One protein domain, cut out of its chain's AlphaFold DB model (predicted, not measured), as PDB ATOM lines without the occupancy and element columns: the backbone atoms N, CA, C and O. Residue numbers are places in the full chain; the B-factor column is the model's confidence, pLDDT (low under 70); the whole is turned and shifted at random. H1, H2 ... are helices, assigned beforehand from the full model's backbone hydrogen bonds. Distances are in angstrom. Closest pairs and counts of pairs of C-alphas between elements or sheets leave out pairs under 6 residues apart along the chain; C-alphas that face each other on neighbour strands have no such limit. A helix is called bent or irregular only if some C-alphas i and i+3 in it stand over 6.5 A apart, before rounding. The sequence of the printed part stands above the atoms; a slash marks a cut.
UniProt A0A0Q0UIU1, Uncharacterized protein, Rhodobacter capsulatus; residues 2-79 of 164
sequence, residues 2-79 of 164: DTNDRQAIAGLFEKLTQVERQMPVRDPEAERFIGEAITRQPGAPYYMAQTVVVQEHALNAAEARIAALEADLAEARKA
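What this domain is: This is residues 2 to 79 of the 164 residues of an uncharacterized protein of Rhodobacter capsulatus (UniProt A0A0Q0UIU1). Going along the printed part from its first residue, you meet a very open arrangement of three helices: H1 and the much longer H3 cross at about a right angle, and the shorter H2 joins them like the far side of a loose frame. H1, H2 and the first part of H3 go round a hollow that is closed only where H1 crosses H3, and residues 58 to 79, most of them in H3, stick out beyond that crossing as a long arm. The printed part has 78 residues with three named helices in the order H1, H2, H3 and no named strand, and its class is all helix. The whole is extended, with a radius of gyration of the C-alphas of 18.5 A, and its C-alphas span 60 by 33 by 20 A along their three main axes.

How they stand to each other: Begin with H1, residues 3 to 22, and look from it to H3, residues 44 to 78. These two helices touch, with 5 pairs of C-alphas within 8 A; their closest C-alphas, those of Ala 8 and Val 53, are 6.5 A apart. H1 touches H3 with residues 8 to 12 alone, and H3 touches H1 with residues 49 to 53 alone. Their lines are about perpendicular, at 88 degrees. Between them along the chain you find H2, residues 28 to 40, which touches no helix. H2 and H3 are close but not clearly touching: their closest C-alphas, those of Ile 38 and Ala 44, are 6.0 A apart. They run opposite ways at a steep tilt of 62 degrees. H1 and H2 are apart. In H1, H2 and H3 every O i to N i+4 pair is within hydrogen-bond range.

Where its parts are: Find C-alpha 3 at (-15.766, -5.926, 21.069); from there H1 runs 29.0 A to C-alpha 22. After a tight link of 5 residues, find C-alpha 28 at (-28.142, -12.127, -12.360), where H2 begins; it runs to residue 40. A tight link of 3 residues leads to C-alpha 44, and from there H3, 35 residues and 50.9 A long, runs to C-alpha 78 at (-13.306, -49.301, 23.805). No helix is bent.

The domain as a whole: The two C-alphas farthest apart, those of Arg 40 and Ala 79, are 60.6 A from each other. Residues 14 to 48 stand free, and so do residues 58 to 79, of which 58 to 78 belong to H3. The printed part has no cut, and neither link is long. In the B-factor column the mean pLDDT of the printed part is 94.0, and one residue, Ala 79, is under 70.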
ATOM      1  N   ASP A   2     -20.382  -4.183  21.330       89.81
ATOM      2  CA  ASP A   2     -19.221  -4.593  22.113       89.81
ATOM      3  C   ASP A   2     -18.071  -5.079  21.205       89.81
ATOM      4  O   ASP A   2     -18.150  -5.042  19.970       89.81
ATOM      5  N   THR A   3     -16.943  -5.452  21.811       91.75
ATOM      6  CA  THR A   3     -15.766  -5.926  21.069       91.75
ATOM      7  C   THR A   3     -16.006  -7.290  20.416       91.75
ATOM      8  O   THR A   3     -15.479  -7.531  19.331       91.75
ATOM      9  N   ASN A   4     -16.807  -8.154  21.040       88.19
ATOM     10  CA  ASN A   4     -17.089  -9.501  20.552       88.19
ATOM     11  C   ASN A   4     -17.982  -9.453  19.302       88.19
ATOM     12  O   ASN A   4     -17.626 -10.012  18.268       88.19
ATOM     13  N   ASP A   5     -19.057  -8.662  19.343       88.69
ATOM     14  CA  ASP A   5     -19.926  -8.361  18.203       88.69
ATOM     15  C   ASP A   5     -19.110  -7.862  17.006       88.69
ATOM     16  O   ASP A   5     -19.347  -8.230  15.855       88.69
ATOM     17  N   ARG A   6     -18.122  -6.995  17.267       92.44
ATOM     18  CA  ARG A   6     -17.285  -6.401  16.216       92.44
ATOM     19  C   ARG A   6     -16.411  -7.440  15.542       92.44
ATOM     20  O   ARG A   6     -16.267  -7.395  14.323       92.44
ATOM     21  N   GLN A   7     -15.846  -8.351  16.322       93.50
ATOM     22  CA  GLN A   7     -15.039  -9.448  15.803       93.50
ATOM     23  C   GLN A   7     -15.897 -10.443  15.019       93.50
ATOM     24  O   GLN A   7     -15.512 -10.816  13.914       93.50
ATOM     25  N   ALA A   8     -17.079 -10.802  15.527       91.88
ATOM     26  CA  ALA A   8     -17.999 -11.707  14.845       91.88
ATOM     27  C   ALA A   8     -18.451 -11.150  13.485       91.88
ATOM     28  O   ALA A   8     -18.381 -11.842  12.469       91.88
ATOM     29  N   ILE A   9     -18.841  -9.871  13.434       92.56
ATOM     30  CA  ILE A   9     -19.219  -9.225  12.171       92.56
ATOM     31  C   ILE A   9     -18.017  -9.128  11.220       92.56
ATOM     32  O   ILE A   9     -18.169  -9.403  10.032       92.56
ATOM     33  N   ALA A  10     -16.825  -8.774  11.709       94.44
ATOM     34  CA  ALA A  10     -15.626  -8.733  10.867       94.44
ATOM     35  C   ALA A  10     -15.318 -10.110  10.250       94.44
ATOM     36  O   ALA A  10     -15.141 -10.209   9.035       94.44
ATOM     37  N   GLY A  11     -15.356 -11.172  11.060       93.88
ATOM     38  CA  GLY A  11     -15.164 -12.547  10.599       93.88
ATOM     39  C   GLY A  11     -16.214 -12.985   9.574       93.88
ATOM     40  O   GLY A  11     -15.876 -13.635   8.585       93.88
ATOM     41  N   LEU A  12     -17.475 -12.569   9.737       94.12
ATOM     42  CA  LEU A  12     -18.522 -12.815   8.743       94.12
ATOM     43  C   LEU A  12     -18.165 -12.209   7.373       94.12
ATOM     44  O   LEU A  12     -18.279 -12.885   6.351       94.12
ATOM     45  N   PHE A  13     -17.693 -10.963   7.328       95.06
ATOM     46  CA  PHE A  13     -17.302 -10.321   6.065       95.06
ATOM     47  C   PHE A  13     -16.039 -10.930   5.440       95.06
ATOM     48  O   PHE A  13     -15.943 -11.012   4.210       95.06
ATOM     49  N   GLU A  14     -15.094 -11.411   6.249       96.06
ATOM     50  CA  GLU A  14     -13.944 -12.177   5.754       96.06
ATOM     51  C   GLU A  14     -14.393 -13.478   5.072       96.06
ATOM     52  O   GLU A  14     -13.961 -13.774   3.954       96.06
ATOM     53  N   LYS A  15     -15.333 -14.212   5.683       93.38
ATOM     54  CA  LYS A  15     -15.927 -15.417   5.083       93.38
ATOM     55  C   LYS A  15     -16.688 -15.106   3.798       93.38
ATOM     56  O   LYS A  15     -16.504 -15.810   2.809       93.38
ATOM     57  N   LEU A  16     -17.496 -14.043   3.772       93.44
ATOM     58  CA  LEU A  16     -18.200 -13.614   2.556       93.44
ATOM     59  C   LEU A  16     -17.216 -13.310   1.417       93.44
ATOM     60  O   LEU A  16     -17.417 -13.772   0.295       93.44
ATOM     61  N   THR A  17     -16.111 -12.623   1.719       95.44
ATOM     62  CA  THR A  17     -15.033 -12.357   0.752       95.44
ATOM     63  C   THR A  17     -14.409 -13.655   0.229       95.44
ATOM     64  O   THR A  17     -14.071 -13.766  -0.950       95.44
ATOM     65  N   GLN A  18     -14.235 -14.657   1.094       95.12
ATOM     66  CA  GLN A  18     -13.710 -15.961   0.695       95.12
ATOM     67  C   GLN A  18     -14.682 -16.714  -0.223       95.12
ATOM     68  O   GLN A  18     -14.249 -17.237  -1.250       95.12
ATOM     69  N   VAL A  19     -15.978 -16.728   0.106       94.44
ATOM     70  CA  VAL A  19     -17.023 -17.341  -0.730       94.44
ATOM     71  C   VAL A  19     -17.092 -16.657  -2.091       94.44
ATOM     72  O   VAL A  19     -17.115 -17.344  -3.104       94.44
ATOM     73  N   GLU A  20     -17.036 -15.327  -2.142       94.12
ATOM     74  CA  GLU A  20     -17.041 -14.568  -3.398       94.12
ATOM     75  C   GLU A  20     -15.858 -14.930  -4.312       94.12
ATOM     76  O   GLU A  20     -16.017 -15.061  -5.524       94.12
ATOM     77  N   ARG A  21     -14.672 -15.161  -3.737       95.38
ATOM     78  CA  ARG A  21     -13.499 -15.622  -4.501       95.38
ATOM     79  C   ARG A  21     -13.655 -17.048  -5.025       95.38
ATOM     80  O   ARG A  21     -13.114 -17.363  -6.082       95.38
ATOM     81  N   GLN A  22     -14.338 -17.915  -4.279       95.88
ATOM     82  CA  GLN A  22     -14.559 -19.316  -4.651       95.88
ATOM     83  C   GLN A  22     -15.720 -19.482  -5.642       95.88
ATOM     84  O   GLN A  22     -15.669 -20.354  -6.506       95.88
ATOM     85  N   MET A  23     -16.746 -18.639  -5.531       92.12
ATOM     86  CA  MET A  23     -17.958 -18.646  -6.348       92.12
ATOM     87  C   MET A  23     -18.165 -17.267  -6.997       92.12
ATOM     88  O   MET A  23     -19.037 -16.506  -6.579       92.12
ATOM     89  N   PRO A  24     -17.370 -16.924  -8.027       86.88
ATOM     90  CA  PRO A  24     -17.420 -15.596  -8.640       86.88
ATOM     91  C   PRO A  24     -18.666 -15.372  -9.510       86.88
ATOM     92  O   PRO A  24     -19.027 -14.229  -9.783       86.88
ATOM     93  N   VAL A  25     -19.317 -16.442  -9.979       93.25
ATOM     94  CA  VAL A  25     -20.521 -16.337 -10.813       93.25
ATOM     95  C   VAL A  25     -21.744 -16.259  -9.911       93.25
ATOM     96  O   VAL A  25     -22.079 -17.223  -9.225       93.25
ATOM     97  N   ARG A  26     -22.418 -15.111  -9.944       94.06
ATOM     98  CA  ARG A  26     -23.711 -14.895  -9.294       94.06
ATOM     99  C   ARG A  26     -24.836 -15.061 -10.305       94.06
ATOM    100  O   ARG A  26     -24.649 -14.835 -11.499       94.06
ATOM    101  N   ASP A  27     -26.002 -15.450  -9.813       96.50
ATOM    102  CA  ASP A  27     -27.220 -15.458 -10.612       96.50
ATOM    103  C   ASP A  27     -27.703 -14.005 -10.822       96.50
ATOM    104  O   ASP A  27     -28.039 -13.330  -9.841       96.50
ATOM    105  N   PRO A  28     -27.753 -13.505 -12.073       96.69
ATOM    106  CA  PRO A  28     -28.142 -12.127 -12.360       96.69
ATOM    107  C   PRO A  28     -29.605 -11.819 -12.011       96.69
ATOM    108  O   PRO A  28     -29.933 -10.668 -11.709       96.69
ATOM    109  N   GLU A  29     -30.504 -12.811 -12.044       98.06
ATOM    110  CA  GLU A  29     -31.899 -12.607 -11.646       98.06
ATOM    111  C   GLU A  29     -32.001 -12.408 -10.133       98.06
ATOM    112  O   GLU A  29     -32.623 -11.442  -9.673       98.06
ATOM    113  N   ALA A  30     -31.322 -13.270  -9.370       97.38
ATOM    114  CA  ALA A  30     -31.246 -13.158  -7.921       97.38
ATOM    115  C   ALA A  30     -30.585 -11.839  -7.490       97.38
ATOM    116  O   ALA A  30     -31.102 -11.162  -6.604       97.38
ATOM    117  N   GLU A  31     -29.487 -11.430  -8.133       96.75
ATOM    118  CA  GLU A  31     -28.761 -10.201  -7.787       96.75
ATOM    119  C   GLU A  31     -29.624  -8.946  -7.978       96.75
ATOM    120  O   GLU A  31     -29.675  -8.082  -7.097       96.75
ATOM    121  N   ARG A  32     -30.393  -8.880  -9.072       98.12
ATOM    122  CA  ARG A  32     -31.357  -7.797  -9.301       98.12
ATOM    123  C   ARG A  32     -32.461  -7.783  -8.243       98.12
ATOM    124  O   ARG A  32     -32.737  -6.729  -7.671       98.12
ATOM    125  N   PHE A  33     -33.070  -8.936  -7.954       98.38
ATOM    126  CA  PHE A  33     -34.133  -9.033  -6.950       98.38
ATOM    127  C   PHE A  33     -33.643  -8.643  -5.546       98.38
ATOM    128  O   PHE A  33     -34.304  -7.869  -4.851       98.38
ATOM    129  N   ILE A  34     -32.465  -9.133  -5.143       96.94
ATOM    130  CA  ILE A  34     -31.833  -8.802  -3.860       96.94
ATOM    131  C   ILE A  34     -31.546  -7.296  -3.785       96.94
ATOM    132  O   ILE A  34     -31.864  -6.667  -2.776       96.94
ATOM    133  N   GLY A  35     -31.015  -6.695  -4.855       97.88
ATOM    134  CA  GLY A  35     -30.766  -5.253  -4.922       97.88
ATOM    135  C   GLY A  35     -32.035  -4.409  -4.750       97.88
ATOM    136  O   GLY A  35     -32.054  -3.452  -3.968       97.88
ATOM    137  N   GLU A  36     -33.130  -4.787  -5.413       98.19
ATOM    138  CA  GLU A  36     -34.435  -4.140  -5.234       98.19
ATOM    139  C   GLU A  36     -34.975  -4.307  -3.805       98.19
ATOM    140  O   GLU A  36     -35.515  -3.356  -3.234       98.19
ATOM    141  N   ALA A  37     -34.833  -5.497  -3.214       98.06
ATOM    142  CA  ALA A  37     -35.278  -5.776  -1.852       98.06
ATOM    143  C   ALA A  37     -34.505  -4.944  -0.814       98.06
ATOM    144  O   ALA A  37     -35.122  -4.344   0.065       98.06
ATOM    145  N   ILE A  38     -33.180  -4.829  -0.954       98.06
ATOM    146  CA  ILE A  38     -32.339  -3.986  -0.088       98.06
ATOM    147  C   ILE A  38     -32.714  -2.509  -0.235       98.06
ATOM    148  O   ILE A  38     -32.784  -1.788   0.756       98.06
ATOM    149  N   THR A  39     -33.012  -2.054  -1.453       98.06
ATOM    150  CA  THR A  39     -33.455  -0.669  -1.683       98.06
ATOM    151  C   THR A  39     -34.797  -0.389  -0.999       98.06
ATOM    152  O   THR A  39     -34.981   0.671  -0.404       98.06
ATOM    153  N   ARG A  40     -35.731  -1.350  -1.040       98.25
ATOM    154  CA  ARG A  40     -37.028  -1.266  -0.343       98.25
ATOM    155  C   ARG A  40     -36.893  -1.352   1.179       98.25
ATOM    156  O   ARG A  40     -37.701  -0.759   1.889       98.25
ATOM    157  N   GLN A  41     -35.884  -2.063   1.680       98.06
ATOM    158  CA  GLN A  41     -35.613  -2.225   3.105       98.06
ATOM    159  C   GLN A  41     -34.126  -1.972   3.411       98.06
ATOM    160  O   GLN A  41     -33.356  -2.922   3.574       98.06
ATOM    161  N   PRO A  42     -33.709  -0.702   3.577       97.38
ATOM    162  CA  PRO A  42     -32.303  -0.350   3.802       97.38
ATOM    163  C   PRO A  42     -31.687  -0.974   5.062       97.38
ATOM    164  O   PRO A  42     -30.474  -1.140   5.148       97.38
ATOM    165  N   GLY A  43     -32.517  -1.344   6.046       97.44
ATOM    166  CA  GLY A  43     -32.085  -2.047   7.256       97.44
ATOM    167  C   GLY A  43     -31.839  -3.550   7.075       97.44
ATOM    168  O   GLY A  43     -31.349  -4.186   8.003       97.44
ATOM    169  N   ALA A  44     -32.166  -4.143   5.920       97.19
ATOM    170  CA  ALA A  44     -32.045  -5.586   5.704       97.19
ATOM    171  C   ALA A  44     -30.623  -6.127   5.960       97.19
ATOM    172  O   ALA A  44     -30.511  -7.120   6.679       97.19
ATOM    173  N   PRO A  45     -29.530  -5.485   5.489       95.56
ATOM    174  CA  PRO A  45     -28.175  -5.970   5.760       95.56
ATOM    175  C   PRO A  45     -27.841  -6.072   7.251       95.56
ATOM    176  O   PRO A  45     -27.185  -7.023   7.665       95.56
ATOM    177  N   TYR A  46     -28.337  -5.136   8.065       94.50
ATOM    178  CA  TYR A  46     -28.115  -5.142   9.511       94.50
ATOM    179  C   TYR A  46     -28.744  -6.377  10.175       94.50
ATOM    180  O   TYR A  46     -28.066  -7.109  10.895       94.50
ATOM    181  N   TYR A  47     -30.015  -6.662   9.877       95.69
ATOM    182  CA  TYR A  47     -30.712  -7.818  10.451       95.69
ATOM    183  C   TYR A  47     -30.224  -9.155   9.878       95.69
ATOM    184  O   TYR A  47     -30.181 -10.151  10.603       95.69
ATOM    185  N   MET A  48     -29.805  -9.191   8.606       95.25
ATOM    186  CA  MET A  48     -29.159 -10.373   8.027       95.25
ATOM    187  C   MET A  48     -27.856 -10.691   8.761       95.25
ATOM    188  O   MET A  48     -27.682 -11.823   9.200       95.25
ATOM    189  N   ALA A  49     -26.983  -9.700   8.967       94.31
ATOM    190  CA  ALA A  49     -25.738  -9.895   9.708       94.31
ATOM    191  C   ALA A  49     -26.002 -10.392  11.138       94.31
ATOM    192  O   ALA A  49     -25.404 -11.378  11.560       94.31
ATOM    193  N   GLN A  50     -26.951  -9.772  11.850       93.00
ATOM    194  CA  GLN A  50     -27.348 -10.205  13.192       93.00
ATOM    195  C   GLN A  50     -27.804 -11.671  13.212       93.00
ATOM    196  O   GLN A  50     -27.376 -12.448  14.063       93.00
ATOM    197  N   THR A  51     -28.649 -12.061  12.257       95.12
ATOM    198  CA  THR A  51     -29.171 -13.430  12.179       95.12
ATOM    199  C   THR A  51     -28.060 -14.428  11.844       95.12
ATOM    200  O   THR A  51     -27.973 -15.478  12.475       95.12
ATOM    201  N   VAL A  52     -27.187 -14.103  10.886       95.25
ATOM    202  CA  VAL A  52     -26.095 -14.991  10.459       95.25
ATOM    203  C   VAL A  52     -25.076 -15.207  11.581       95.25
ATOM    204  O   VAL A  52     -24.658 -16.340  11.795       95.25
ATOM    205  N   VAL A  53     -24.732 -14.170  12.352       92.12
ATOM    206  CA  VAL A  53     -23.833 -14.304  13.514       92.12
ATOM    207  C   VAL A  53     -24.421 -15.252  14.566       92.12
ATOM    208  O   VAL A  53     -23.728 -16.141  15.057       92.12
ATOM    209  N   VAL A  54     -25.714 -15.128  14.882       93.50
ATOM    210  CA  VAL A  54     -26.386 -16.041  15.827       93.50
ATOM    211  C   VAL A  54     -26.395 -17.479  15.302       93.50
ATOM    212  O   VAL A  54     -26.113 -18.411  16.057       93.50
ATOM    213  N   GLN A  55     -26.688 -17.671  14.012       94.19
ATOM    214  CA  GLN A  55     -26.662 -18.994  13.386       94.19
ATOM    215  C   GLN A  55     -25.264 -19.619  13.421       94.19
ATOM    216  O   GLN A  55     -25.147 -20.813  13.676       94.19
ATOM    217  N   GLU A  56     -24.207 -18.829  13.231       90.81
ATOM    218  CA  GLU A  56     -22.829 -19.308  13.338       90.81
ATOM    219  C   GLU A  56     -22.508 -19.814  14.750       90.81
ATOM    220  O   GLU A  56     -21.957 -20.903  14.910       90.81
ATOM    221  N   HIS A  57     -22.891 -19.069  15.789       90.31
ATOM    222  CA  HIS A  57     -22.702 -19.524  17.166       90.31
ATOM    223  C   HIS A  57     -23.465 -20.820  17.456       90.31
ATOM    224  O   HIS A  57     -22.919 -21.725  18.089       90.31
ATOM    225  N   ALA A  58     -24.704 -20.924  16.970       93.44
ATOM    226  CA  ALA A  58     -25.505 -22.134  17.114       93.44
ATOM    227  C   ALA A  58     -24.871 -23.333  16.389       93.44
ATOM    228  O   ALA A  58     -24.841 -24.431  16.943       93.44
ATOM    229  N   LEU A  59     -24.322 -23.118  15.189       95.31
ATOM    230  CA  LEU A  59     -23.629 -24.151  14.423       95.31
ATOM    231  C   LEU A  59     -22.367 -24.634  15.148       95.31
ATOM    232  O   LEU A  59     -22.223 -25.832  15.374       95.31
ATOM    233  N   ASN A  60     -21.514 -23.716  15.609       94.19
ATOM    234  CA  ASN A  60     -20.299 -24.054  16.358       94.19
ATOM    235  C   ASN A  60     -20.618 -24.835  17.648       94.19
ATOM    236  O   ASN A  60     -19.935 -25.799  17.995       94.19
ATOM    237  N   ALA A  61     -21.681 -24.445  18.362       96.00
ATOM    238  CA  ALA A  61     -22.133 -25.157  19.556       96.00
ATOM    239  C   ALA A  61     -22.644 -26.572  19.231       96.00
ATOM    240  O   ALA A  61     -22.375 -27.515  19.981       96.00
ATOM    241  N   ALA A  62     -23.360 -26.736  18.114       96.38
ATOM    242  CA  ALA A  62     -23.824 -28.037  17.648       96.38
ATOM    243  C   ALA A  62     -22.654 -28.953  17.253       96.38
ATOM    244  O   ALA A  62     -22.628 -30.111  17.665       96.38
ATOM    245  N   GLU A  63     -21.658 -28.437  16.529       97.56
ATOM    246  CA  GLU A  63     -20.450 -29.182  16.155       97.56
ATOM    247  C   GLU A  63     -19.669 -29.659  17.385       97.56
ATOM    248  O   GLU A  63     -19.319 -30.837  17.479       97.56
ATOM    249  N   ALA A  64     -19.467 -28.784  18.374       98.06
ATOM    250  CA  ALA A  64     -18.804 -29.149  19.625       98.06
ATOM    251  C   ALA A  64     -19.556 -30.264  20.375       98.06
ATOM    252  O   ALA A  64     -18.939 -31.183  20.918       98.06
ATOM    253  N   ARG A  65     -20.894 -30.218  20.373       97.69
ATOM    254  CA  ARG A  65     -21.738 -31.262  20.969       97.69
ATOM    255  C   ARG A  65     -21.595 -32.592  20.229       97.69
ATOM    256  O   ARG A  65     -21.494 -33.627  20.882       97.69
ATOM    257  N   ILE A  66     -21.593 -32.569  18.896       97.81
ATOM    258  CA  ILE A  66     -21.414 -33.770  18.071       97.81
ATOM    259  C   ILE A  66     -20.055 -34.403  18.370       97.81
ATOM    260  O   ILE A  66     -20.007 -35.589  18.682       97.81
ATOM    261  N   ALA A  67     -18.980 -33.613  18.385       98.19
ATOM    262  CA  ALA A  67     -17.639 -34.108  18.683       98.19
ATOM    263  C   ALA A  67     -17.540 -34.750  20.081       98.19
ATOM    264  O   ALA A  67     -16.917 -35.800  20.237       98.19
ATOM    265  N   ALA A  68     -18.183 -34.156  21.094       97.50
ATOM    266  CA  ALA A  68     -18.239 -34.728  22.439       97.50
ATOM    267  C   ALA A  68     -18.989 -36.074  22.464       97.50
ATOM    268  O   ALA A  68     -18.477 -37.057  22.991       97.50
ATOM    269  N   LEU A  69     -20.159 -36.147  21.820       97.06
ATOM    270  CA  LEU A  69     -20.937 -37.387  21.726       97.06
ATOM    271  C   LEU A  69     -20.178 -38.489  20.973       97.06
ATOM    272  O   LEU A  69     -20.235 -39.657  21.352       97.06
ATOM    273  N   GLU A  70     -19.460 -38.137  19.907       96.94
ATOM    274  CA  GLU A  70     -18.622 -39.079  19.165       96.94
ATOM    275  C   GLU A  70     -17.474 -39.628  20.024       96.94
ATOM    276  O   GLU A  70     -17.177 -40.825  19.950       96.94
ATOM    277  N   ALA A  71     -16.864 -38.790  20.869       96.44
ATOM    278  CA  ALA A  71     -15.830 -39.210  21.810       96.44
ATOM    279  C   ALA A  71     -16.378 -40.181  22.870       96.44
ATOM    280  O   ALA A  71     -15.800 -41.255  23.057       96.44
ATOM    281  N   ASP A  72     -17.526 -39.865  23.475       94.44
ATOM    282  CA  ASP A  72     -18.193 -40.723  24.463       94.44
ATOM    283  C   ASP A  72     -18.540 -42.097  23.866       94.44
ATOM    284  O   ASP A  72     -18.286 -43.147  24.463       94.44
ATOM    285  N   LEU A  73     -19.072 -42.115  22.638       93.25
ATOM    286  CA  LEU A  73     -19.373 -43.358  21.923       93.25
ATOM    287  C   LEU A  73     -18.106 -44.159  21.597       93.25
ATOM    288  O   LEU A  73     -18.131 -45.393  21.630       93.25
ATOM    289  N   ALA A  74     -17.000 -43.490  21.267       94.00
ATOM    290  CA  ALA A  74     -15.726 -44.150  21.012       94.00
ATOM    291  C   ALA A  74     -15.131 -44.764  22.289       94.00
ATOM    292  O   ALA A  74     -14.574 -45.863  22.228       94.00
ATOM    293  N   GLU A  75     -15.268 -44.099  23.436       91.25
ATOM    294  CA  GLU A  75     -14.854 -44.626  24.738       91.25
ATOM    295  C   GLU A  75     -15.726 -45.810  25.169       91.25
ATOM    296  O   GLU A  75     -15.197 -46.879  25.486       91.25
ATOM    297  N   ALA A  76     -17.052 -45.691  25.055       85.25
ATOM    298  CA  ALA A  76     -17.989 -46.772  25.361       85.25
ATOM    299  C   ALA A  76     -17.756 -48.028  24.500       85.25
ATOM    300  O   ALA A  76     -17.968 -49.147  24.962       85.25
ATOM    301  N   ARG A  77     -17.286 -47.869  23.255       82.25
ATOM    302  CA  ARG A  77     -16.891 -48.990  22.380       82.25
ATOM    303  C   ARG A  77     -15.534 -49.602  22.734       82.25
ATOM    304  O   ARG A  77     -15.291 -50.753  22.377       82.25
ATOM    305  N   LYS A  78     -14.636 -48.841  23.368       73.56
ATOM    306  CA  LYS A  78     -13.306 -49.301  23.805       73.56
ATOM    307  C   LYS A  78     -13.330 -49.940  25.185       73.56
ATOM    308  O   LYS A  78     -12.455 -50.758  25.466       73.56
ATOM    309  N   ALA A  79     -14.308 -49.601  26.025       61.81
ATOM    310  CA  ALA A  79     -14.596 -50.378  27.217       61.81
ATOM    311  C   ALA A  79     -14.853 -51.829  26.767       61.81
ATOM    312  O   ALA A  79     -15.761 -52.068  25.964       61.81
TER     313      ALA A  79